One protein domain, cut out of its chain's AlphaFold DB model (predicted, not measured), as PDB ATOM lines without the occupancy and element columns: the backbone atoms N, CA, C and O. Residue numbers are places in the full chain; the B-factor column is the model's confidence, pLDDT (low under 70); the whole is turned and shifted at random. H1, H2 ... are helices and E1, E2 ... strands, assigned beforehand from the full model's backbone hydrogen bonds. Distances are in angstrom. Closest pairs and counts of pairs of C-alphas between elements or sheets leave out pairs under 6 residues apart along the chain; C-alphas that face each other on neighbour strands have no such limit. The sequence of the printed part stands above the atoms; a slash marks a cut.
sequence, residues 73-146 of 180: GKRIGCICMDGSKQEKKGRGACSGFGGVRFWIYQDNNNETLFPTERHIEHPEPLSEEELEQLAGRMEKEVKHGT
ATOM      1  N   GLY A  73     147.007 283.344 199.311       89.19
ATOM      2  CA  GLY A  73     146.171 282.281 199.883       89.19
ATOM      3  C   GLY A  73     145.034 281.789 198.981       89.19
ATOM      4  O   GLY A  73     144.757 282.341 197.912       89.19
ATOM      5  N   LYS A  74     144.360 280.720 199.424       91.81
ATOM      6  CA  LYS A  74     143.232 280.097 198.711       91.81
ATOM      7  C   LYS A  74     141.928 280.782 199.102       91.81
ATOM      8  O   LYS A  74     141.655 280.968 200.286       91.81
ATOM      9  N   ARG A  75     141.083 281.120 198.127       92.62
ATOM     10  CA  ARG A  75     139.729 281.617 198.404       92.62
ATOM     11  C   ARG A  75     138.888 280.494 199.018       92.62
ATOM     12  O   ARG A  75     138.730 279.442 198.404       92.62
ATOM     13  N   ILE A  76     138.335 280.719 200.203       95.56
ATOM     14  CA  ILE A  76     137.517 279.728 200.924       95.56
ATOM     15  C   ILE A  76     136.035 280.105 200.995       95.56
ATOM     16  O   ILE A  76     135.198 279.232 201.190       95.56
ATOM     17  N   GLY A  77     135.691 281.377 200.780       95.88
ATOM     18  CA  GLY A  77     134.302 281.828 200.791       95.88
ATOM     19  C   GLY A  77     134.157 283.329 200.584       95.88
ATOM     20  O   GLY A  77     135.075 284.009 200.113       95.88
ATOM     21  N   CYS A  78     132.997 283.853 200.957       96.44
ATOM     22  CA  CYS A  78     132.655 285.261 200.849       96.44
ATOM     23  C   CYS A  78     131.760 285.721 202.004       96.44
ATOM     24  O   CYS A  78     131.016 284.941 202.592       96.44
ATOM     25  N   ILE A  79     131.805 287.017 202.290       96.31
ATOM     26  CA  ILE A  79     130.825 287.724 203.110       96.31
ATOM     27  C   ILE A  79     129.992 288.577 202.159       96.31
ATOM     28  O   ILE A  79     130.546 289.340 201.363       96.31
ATOM     29  N   CYS A  80     128.679 288.430 202.218       94.75
ATOM     30  CA  CYS A  80     127.729 289.161 201.393       94.75
ATOM     31  C   CYS A  80     127.492 290.588 201.918       94.75
ATOM     32  O   CYS A  80     127.966 290.958 202.995       94.75
ATOM     33  N   MET A  81     126.788 291.426 201.150       92.19
ATOM     34  CA  MET A  81     126.530 292.818 201.556       92.19
ATOM     35  C   MET A  81     125.621 292.945 202.785       92.19
ATOM     36  O   MET A  81     125.748 293.920 203.522       92.19
ATOM     37  N   ASP A  82     124.780 291.945 203.044       90.31
ATOM     38  CA  ASP A  82     123.970 291.815 204.263       90.31
ATOM     39  C   ASP A  82     124.784 291.339 205.487       90.31
ATOM     40  O   ASP A  82     124.272 291.288 206.600       90.31
ATOM     41  N   GLY A  83     126.061 290.985 205.297       92.25
ATOM     42  CA  GLY A  83     126.938 290.451 206.341       92.25
ATOM     43  C   GLY A  83     126.895 288.929 206.499       92.25
ATOM     44  O   GLY A  83     127.669 288.392 207.292       92.25
ATOM     45  N   SER A  84     126.061 288.211 205.739       94.06
ATOM     46  CA  SER A  84     126.027 286.747 205.783       94.06
ATOM     47  C   SER A  84     127.321 286.142 205.218       94.06
ATOM     48  O   SER A  84     127.829 286.565 204.176       94.06
ATOM     49  N   LYS A  85     127.889 285.142 205.909       96.38
ATOM     50  CA  LYS A  85     129.053 284.374 205.430       96.38
ATOM     51  C   LYS A  85     128.560 283.187 204.600       96.38
ATOM     52  O   LYS A  85     127.673 282.455 205.029       96.38
ATOM     53  N   GLN A  86     129.140 282.994 203.419       95.50
ATOM     54  CA  GLN A  86     128.862 281.870 202.525       95.50
ATOM     55  C   GLN A  86     130.169 281.217 202.075       95.50
ATOM     56  O   GLN A  86     131.184 281.884 201.892       95.50
ATOM     57  N   GLU A  87     130.131 279.914 201.818       95.44
ATOM     58  CA  GLU A  87     131.280 279.139 201.315       95.44
ATOM     59  C   GLU A  87     131.427 279.220 199.784       95.44
ATOM     60  O   GLU A  87     132.263 278.556 199.173       95.44
ATOM     61  N   LYS A  88     130.614 280.060 199.129       91.31
ATOM     62  CA  LYS A  88     130.638 280.242 197.677       91.31
ATOM     63  C   LYS A  88     131.863 281.057 197.263       91.31
ATOM     64  O   LYS A  88     132.069 282.177 197.716       91.31
ATOM     65  N   LYS A  89     132.653 280.514 196.336       90.75
ATOM     66  CA  LYS A  89     133.912 281.120 195.846       90.75
ATOM     67  C   LYS A  89     133.772 281.730 194.442       90.75
ATOM     68  O   LYS A  89     134.656 282.449 193.971       90.75
ATOM     69  N   GLY A  90     132.662 281.417 193.768       84.62
ATOM     70  CA  GLY A  90     132.483 281.584 192.330       84.62
ATOM     71  C   GLY A  90     131.657 282.792 191.877       84.62
ATOM     72  O   GLY A  90     131.288 283.680 192.644       84.62
ATOM     73  N   ARG A  91     131.357 282.815 190.569       81.06
ATOM     74  CA  ARG A  91     130.452 283.813 189.970       81.06
ATOM     75  C   ARG A  91     129.049 283.606 190.540       81.06
ATOM     76  O   ARG A  91     128.629 282.475 190.736       81.06
ATOM     77  N   GLY A  92     128.344 284.702 190.804       84.31
ATOM     78  CA  GLY A  92     127.019 284.642 191.425       84.31
ATOM     79  C   GLY A  92     127.043 284.351 192.930       84.31
ATOM     80  O   GLY A  92     125.979 284.212 193.528       84.31
ATOM     81  N   ALA A  93     128.219 284.297 193.568       91.19
ATOM     82  CA  ALA A  93     128.294 284.350 195.024       91.19
ATOM     83  C   ALA A  93     127.553 285.597 195.530       91.19
ATOM     84  O   ALA A  93     127.679 286.681 194.951       91.19
ATOM     85  N   CYS A  94     126.737 285.423 196.572       92.44
ATOM     86  CA  CYS A  94     125.892 286.476 197.133       92.44
ATOM     87  C   CYS A  94     124.942 287.159 196.129       92.44
ATOM     88  O   CYS A  94     124.522 288.285 196.379       92.44
ATOM     89  N   SER A  95     124.584 286.528 195.003       87.44
ATOM     90  CA  SER A  95     123.688 287.136 194.005       87.44
ATOM     91  C   SER A  95     122.370 287.611 194.639       87.44
ATOM     92  O   SER A  95     122.007 288.771 194.473       87.44
ATOM     93  N   GLY A  96     121.737 286.775 195.466       85.00
ATOM     94  CA  GLY A  96     120.521 287.118 196.220       85.00
ATOM     95  C   GLY A  96     120.719 288.061 197.413       85.00
ATOM     96  O   GLY A  96     119.743 288.486 198.011       85.00
ATOM     97  N   PHE A  97     121.963 288.401 197.750       88.25
ATOM     98  CA  PHE A  97     122.325 289.180 198.940       88.25
ATOM     99  C   PHE A  97     123.030 290.492 198.569       88.25
ATOM    100  O   PHE A  97     123.884 290.988 199.300       88.25
ATOM    101  N   GLY A  98     122.737 291.022 197.377       87.69
ATOM    102  CA  GLY A  98     123.323 292.276 196.898       87.69
ATOM    103  C   GLY A  98     124.795 292.178 196.494       87.69
ATOM    104  O   GLY A  98     125.468 293.200 196.372       87.69
ATOM    105  N   GLY A  99     125.302 290.976 196.232       91.44
ATOM    106  CA  GLY A  99     126.680 290.730 195.817       91.44
ATOM    107  C   GLY A  99     127.653 290.539 196.980       91.44
ATOM    108  O   GLY A  99     127.293 290.556 198.156       91.44
ATOM    109  N   VAL A 100     128.912 290.278 196.630       94.44
ATOM    110  CA  VAL A 100     129.976 289.998 197.601       94.44
ATOM    111  C   VAL A 100     130.535 291.301 198.162       94.44
ATOM    112  O   VAL A 100     130.945 292.175 197.396       94.44
ATOM    113  N   ARG A 101     130.613 291.397 199.490       94.25
ATOM    114  CA  ARG A 101     131.248 292.496 200.227       94.25
ATOM    115  C   ARG A 101     132.729 292.229 200.472       94.25
ATOM    116  O   ARG A 101     133.571 293.061 200.145       94.25
ATOM    117  N   PHE A 102     133.042 291.039 200.983       95.44
ATOM    118  CA  PHE A 102     134.413 290.584 201.205       95.44
ATOM    119  C   PHE A 102     134.618 289.186 200.635       95.44
ATOM    120  O   PHE A 102     133.787 288.302 200.819       95.44
ATOM    121  N   TRP A 103     135.755 288.961 199.996       94.94
ATOM    122  CA  TRP A 103     136.253 287.619 199.717       94.94
ATOM    123  C   TRP A 103     137.093 287.132 200.894       94.94
ATOM    124  O   TRP A 103     137.893 287.897 201.431       94.94
ATOM    125  N   ILE A 104     136.922 285.871 201.281       95.88
ATOM    126  CA  ILE A 104     137.663 285.253 202.383       95.88
ATOM    127  C   ILE A 104     138.766 284.390 201.782       95.88
ATOM    128  O   ILE A 104     138.481 283.453 201.030       95.88
ATOM    129  N   TYR A 105     140.012 284.707 202.118       94.62
ATOM    130  CA  TYR A 105     141.194 283.944 201.728       94.62
ATOM    131  C   TYR A 105     141.817 283.294 202.956       94.62
ATOM    132  O   TYR A 105     141.852 283.895 204.025       94.62
ATOM    133  N   GLN A 106     142.312 282.073 202.798       95.19
ATOM    134  CA  GLN A 106     143.033 281.348 203.833       95.19
ATOM    135  C   GLN A 106     144.503 281.209 203.435       95.19
ATOM    136  O   GLN A 106     144.808 280.675 202.365       95.19
ATOM    137  N   ASP A 107     145.397 281.671 204.307       95.12
ATOM    138  CA  ASP A 107     146.852 281.555 204.172       95.12
ATOM    139  C   ASP A 107     147.457 281.055 205.490       95.12
ATOM    140  O   ASP A 107     147.311 281.704 206.523       95.12
ATOM    141  N   ASN A 108     148.119 279.892 205.478       92.44
ATOM    142  CA  ASN A 108     148.798 279.319 206.650       92.44
ATOM    143  C   ASN A 108     147.946 279.323 207.947       92.44
ATOM    144  O   ASN A 108     148.439 279.656 209.023       92.44
ATOM    145  N   ASN A 109     146.664 278.943 207.839       92.38
ATOM    146  CA  ASN A 109     145.628 278.975 208.893       92.38
ATOM    147  C   ASN A 109     145.102 280.361 209.309       92.38
ATOM    148  O   ASN A 109     144.232 280.434 210.175       92.38
ATOM    149  N   ASN A 110     145.548 281.444 208.677       95.50
ATOM    150  CA  ASN A 110     144.997 282.779 208.880       95.50
ATOM    151  C   ASN A 110     143.925 283.080 207.827       95.50
ATOM    152  O   ASN A 110     144.159 282.925 206.629       95.50
ATOM    153  N   GLU A 111     142.753 283.538 208.272       94.81
ATOM    154  CA  GLU A 111     141.727 284.083 207.381       94.81
ATOM    155  C   GLU A 111     141.990 285.575 207.143       94.81
ATOM    156  O   GLU A 111     142.144 286.356 208.082       94.81
ATOM    157  N   THR A 112     142.016 285.983 205.878       94.62
ATOM    158  CA  THR A 112     142.114 287.384 205.465       94.62
ATOM    159  C   THR A 112     140.887 287.773 204.652       94.62
ATOM    160  O   THR A 112     140.389 287.014 203.819       94.62
ATOM    161  N   LEU A 113     140.370 288.972 204.923       94.88
ATOM    162  CA  LEU A 113     139.214 289.530 204.232       94.88
ATOM    163  C   LEU A 113     139.689 290.525 203.182       94.88
ATOM    164  O   LEU A 113     140.415 291.468 203.494       94.88
ATOM    165  N   PHE A 114     139.248 290.331 201.944       92.81
ATOM    166  CA  PHE A 114     139.578 291.212 200.836       92.81
ATOM    167  C   PHE A 114     138.319 291.929 200.334       92.81
ATOM    168  O   PHE A 114     137.408 291.262 199.829       92.81
ATOM    169  N   PRO A 115     138.227 293.262 200.469       93.19
ATOM    170  CA  PRO A 115     137.039 294.006 200.074       93.19
ATOM    171  C   PRO A 115     136.862 294.024 198.554       93.19
ATOM    172  O   PRO A 115     137.828 294.094 197.787       93.19
ATOM    173  N   THR A 116     135.613 293.968 198.099       89.94
ATOM    174  CA  THR A 116     135.282 294.189 196.687       89.94
ATOM    175  C   THR A 116     135.245 295.681 196.361       89.94
ATOM    176  O   THR A 116     135.076 296.516 197.244       89.94
ATOM    177  N   GLU A 117     135.372 296.027 195.077       85.56
ATOM    178  CA  GLU A 117     135.238 297.413 194.596       85.56
ATOM    179  C   GLU A 117     133.905 298.035 195.031       85.56
ATOM    180  O   GLU A 117     133.884 299.138 195.566       85.56
ATOM    181  N   ARG A 118     132.817 297.256 194.960       83.56
ATOM    182  CA  ARG A 118     131.503 297.657 195.474       83.56
ATOM    183  C   ARG A 118     131.550 298.082 196.943       83.56
ATOM    184  O   ARG A 118     130.912 299.064 197.284       83.56
ATOM    185  N   HIS A 119     132.266 297.363 197.809       90.19
ATOM    186  CA  HIS A 119     132.373 297.741 199.221       90.19
ATOM    187  C   HIS A 119     133.213 299.011 199.425       90.19
ATOM    188  O   HIS A 119     132.944 299.782 200.339       90.19
ATOM    189  N   ILE A 120     134.222 299.240 198.581       87.88
ATOM    190  CA  ILE A 120     135.023 300.471 198.627       87.88
ATOM    191  C   ILE A 120     134.149 301.681 198.263       87.88
ATOM    192  O   ILE A 120     134.261 302.726 198.899       87.88
ATOM    193  N   GLU A 121     133.270 301.530 197.271       85.19
ATOM    194  CA  GLU A 121     132.322 302.569 196.845       85.19
ATOM    195  C   GLU A 121     131.148 302.739 197.823       85.19
ATOM    196  O   GLU A 121     130.705 303.858 198.073       85.19
ATOM    197  N   HIS A 122     130.673 301.635 198.405       86.56
ATOM    198  CA  HIS A 122     129.537 301.573 199.323       86.56
ATOM    199  C   HIS A 122     129.937 300.805 200.597       86.56
ATOM    200  O   HIS A 122     129.750 299.583 200.687       86.56
ATOM    201  N   PRO A 123     130.539 301.491 201.589       89.81
ATOM    202  CA  PRO A 123     131.088 300.840 202.777       89.81
ATOM    203  C   PRO A 123     130.007 300.322 203.728       89.81
ATOM    204  O   PRO A 123     130.232 299.355 204.466       89.81
ATOM    205  N   GLU A 124     128.840 300.952 203.715       90.06
ATOM    206  CA  GLU A 124     127.694 300.589 204.532       90.06
ATOM    207  C   GLU A 124     126.995 299.313 204.025       90.06
ATOM    208  O   GLU A 124     126.967 299.051 202.819       90.06
ATOM    209  N   PRO A 125     126.511 298.450 204.940       85.56
ATOM    210  CA  PRO A 125     125.707 297.298 204.551       85.56
ATOM    211  C   PRO A 125     124.420 297.775 203.875       85.56
ATOM    212  O   PRO A 125     123.911 298.846 204.208       85.56
ATOM    213  N   LEU A 126     123.884 296.963 202.961       86.75
ATOM    214  CA  LEU A 126     122.584 297.271 202.368       86.75
ATOM    215  C   LEU A 126     121.514 297.319 203.458       86.75
ATOM    216  O   LEU A 126     121.477 296.460 204.342       86.75
ATOM    217  N   SER A 127     120.639 298.315 203.363       89.56
ATOM    218  CA  SER A 127     119.443 298.372 204.195       89.56
ATOM    219  C   SER A 127     118.489 297.223 203.847       89.56
ATOM    220  O   SER A 127     118.513 296.681 202.739       89.56
ATOM    221  N   GLU A 128     117.629 296.850 204.795       89.25
ATOM    222  CA  GLU A 128     116.621 295.802 204.592       89.25
ATOM    223  C   GLU A 128     115.688 296.135 203.412       89.25
ATOM    224  O   GLU A 128     115.397 295.270 202.590       89.25
ATOM    225  N   GLU A 129     115.333 297.413 203.243       90.56
ATOM    226  CA  GLU A 129     114.518 297.889 202.119       90.56
ATOM    227  C   GLU A 129     115.215 297.688 200.760       90.56
ATOM    228  O   GLU A 129     114.607 297.216 199.797       90.56
ATOM    229  N   GLU A 130     116.511 297.998 200.658       86.44
ATOM    230  CA  GLU A 130     117.279 297.764 199.428       86.44
ATOM    231  C   GLU A 130     117.444 296.269 199.131       86.44
ATOM    232  O   GLU A 130     117.436 295.856 197.965       86.44
ATOM    233  N   LEU A 131     117.569 295.451 200.180       86.88
ATOM    234  CA  LEU A 131     117.640 294.000 200.065       86.88
ATOM    235  C   LEU A 131     116.339 293.430 199.476       86.88
ATOM    236  O   LEU A 131     116.385 292.627 198.541       86.88
ATOM    237  N   GLU A 132     115.180 293.897 199.951       88.12
ATOM    238  CA  GLU A 132     113.869 293.520 199.410       88.12
ATOM    239  C   GLU A 132     113.707 293.943 197.943       88.12
ATOM    240  O   GLU A 132     113.238 293.162 197.105       88.12
ATOM    241  N   GLN A 133     114.151 295.153 197.587       87.25
ATOM    242  CA  GLN A 133     114.110 295.631 196.201       87.25
ATOM    243  C   GLN A 133     114.967 294.769 195.259       87.25
ATOM    244  O   GLN A 133     114.582 294.524 194.109       87.25
ATOM    245  N   LEU A 134     116.120 294.289 195.733       84.75
ATOM    246  CA  LEU A 134     116.981 293.369 194.987       84.75
ATOM    247  C   LEU A 134     116.336 291.996 194.817       84.75
ATOM    248  O   LEU A 134     116.293 291.492 193.690       84.75
ATOM    249  N   ALA A 135     115.790 291.425 195.892       81.88
ATOM    250  CA  ALA A 135     115.085 290.146 195.846       81.88
ATOM    251  C   ALA A 135     113.920 290.195 194.841       81.88
ATOM    252  O   ALA A 135     113.810 289.339 193.958       81.88
ATOM    253  N   GLY A 136     113.123 291.269 194.872       80.69
ATOM    254  CA  GLY A 136     112.023 291.476 193.929       80.69
ATOM    255  C   GLY A 136     112.470 291.637 192.469       80.69
ATOM    256  O   GLY A 136     111.736 291.253 191.551       80.69
ATOM    257  N   ARG A 137     113.669 292.178 192.210       76.88
ATOM    258  CA  ARG A 137     114.234 292.244 190.849       76.88
ATOM    259  C   ARG A 137     114.640 290.858 190.351       76.88
ATOM    260  O   ARG A 137     114.333 290.524 189.208       76.88
ATOM    261  N   MET A 138     115.260 290.047 191.207       72.25
ATOM    262  CA  MET A 138     115.664 288.684 190.851       72.25
ATOM    263  C   MET A 138     114.469 287.800 190.510       72.25
ATOM    264  O   MET A 138     114.489 287.106 189.496       72.25
ATOM    265  N   GLU A 139     113.389 287.875 191.289       76.69
ATOM    266  CA  GLU A 139     112.169 287.120 190.984       76.69
ATOM    267  C   GLU A 139     111.570 287.488 189.621       76.69
ATOM    268  O   GLU A 139     111.052 286.622 188.906       76.69
ATOM    269  N   LYS A 140     111.642 288.768 189.235       77.50
ATOM    270  CA  LYS A 140     111.173 289.229 187.922       77.50
ATOM    271  C   LYS A 140     112.043 288.692 186.788       77.50
ATOM    272  O   LYS A 140     111.496 288.278 185.768       77.50
ATOM    273  N   GLU A 141     113.362 288.652 186.966       68.12
ATOM    274  CA  GLU A 141     114.285 288.077 185.979       68.12
ATOM    275  C   GLU A 141     114.061 286.571 185.794       68.12
ATOM    276  O   GLU A 141     113.982 286.100 184.659       68.12
ATOM    277  N   VAL A 142     113.852 285.825 186.886       70.38
ATOM    278  CA  VAL A 142     113.534 284.386 186.827       70.38
ATOM    279  C   VAL A 142     112.213 284.147 186.094       70.38
ATOM    280  O   VAL A 142     112.145 283.298 185.206       70.38
ATOM    281  N   LYS A 143     111.165 284.923 186.404       71.88
ATOM    282  CA  LYS A 143     109.846 284.781 185.761       71.88
ATOM    283  C   LYS A 143     109.841 285.157 184.284       71.88
ATOM    284  O   LYS A 143     108.998 284.656 183.543       71.88
ATOM    285  N   HIS A 144     110.710 286.062 183.847       62.66
ATOM    286  CA  HIS A 144     110.765 286.453 182.439       62.66
ATOM    287  C   HIS A 144     111.700 285.604 181.596       62.66
ATOM    288  O   HIS A 144     111.618 285.686 180.370       62.66
ATOM    289  N   GLY A 145     112.487 284.732 182.229       52.97
ATOM    290  CA  GLY A 145     113.508 283.959 181.556       52.97
ATOM    291  C   GLY A 145     114.552 284.904 180.978       52.97
ATOM    292  O   GLY A 145     114.265 285.889 180.299       52.97
ATOM    293  N   THR A 146     115.813 284.596 181.188       53.78
ATOM    294  CA  THR A 146     116.903 285.179 180.416       53.78
ATOM    295  C   THR A 146     116.809 284.692 178.963       53.78
ATOM    296  O   THR A 146     117.662 283.967 178.467       53.78
TER     297      THR A 146
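This is residues 73 to 146 of the 180 residues of an uncharacterized protein of Flammeovirga sp. SJP92 (UniProt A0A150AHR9). A three-stranded sheet, E1, E2 and E3, makes one end of an elongated shape, and the long helix H2 makes the other, apart from the sheet. The short helix H1 only grazes the sheet, and the long loop of residues 81 to 99 fills much of the middle. The 74 printed residues hold three named strands, then two named helices, in the order E1 E2 E3 H1 H2; the sheet order is E1 - E2 - E3, all antiparallel, and the class is mixed. The whole is only just loose, close to compact, with a radius of gyration of the C-alphas of 13.6 A and spans of 45 by 26 by 18 A.

E1, residues 74 to 80, and E2, residues 100 to 107, form an antiparallel hairpin at 153 degrees, with N 79 and O 102 within hydrogen-bond range at 2.8 A. Residues 78 to 79 of E1 also pair, antiparallel, with residues 85 to 86. E2 and E3, residues 110 to 115, form an antiparallel hairpin at 152 degrees, with N 105 and O 112 at 2.9 A. The three strands make a meander, each the antiparallel neighbour of the one before. H1, residues 117 to 121, only grazes the sheet with residues 117 to 120; the closest C-alphas of E2 and H1, Arg 101 and His 119, are 5.5 A apart. H2, residues 128 to 144, is not on the sheet, and H1 and H2 are apart. In H1 and H2 every O i to N i+4 pair is within hydrogen-bond range.

E1 begins at C-alpha 74, (143.232, 280.097, 198.711), and is 18.2 A long. E2 is 20.0 A, E3 16.3 A and H1 6.3 A. H2, 24.7 A, ends at C-alpha 144, (110.765, 286.453, 182.439).

The C-alphas of Asn 108 and His 144, the two farthest apart, are 45.6 A apart. The printed part has no cut, and the link E1 to E2 is long. Residues 140 to 146 stand free; pLDDT is under 70 at residues 141 and 144 to 146.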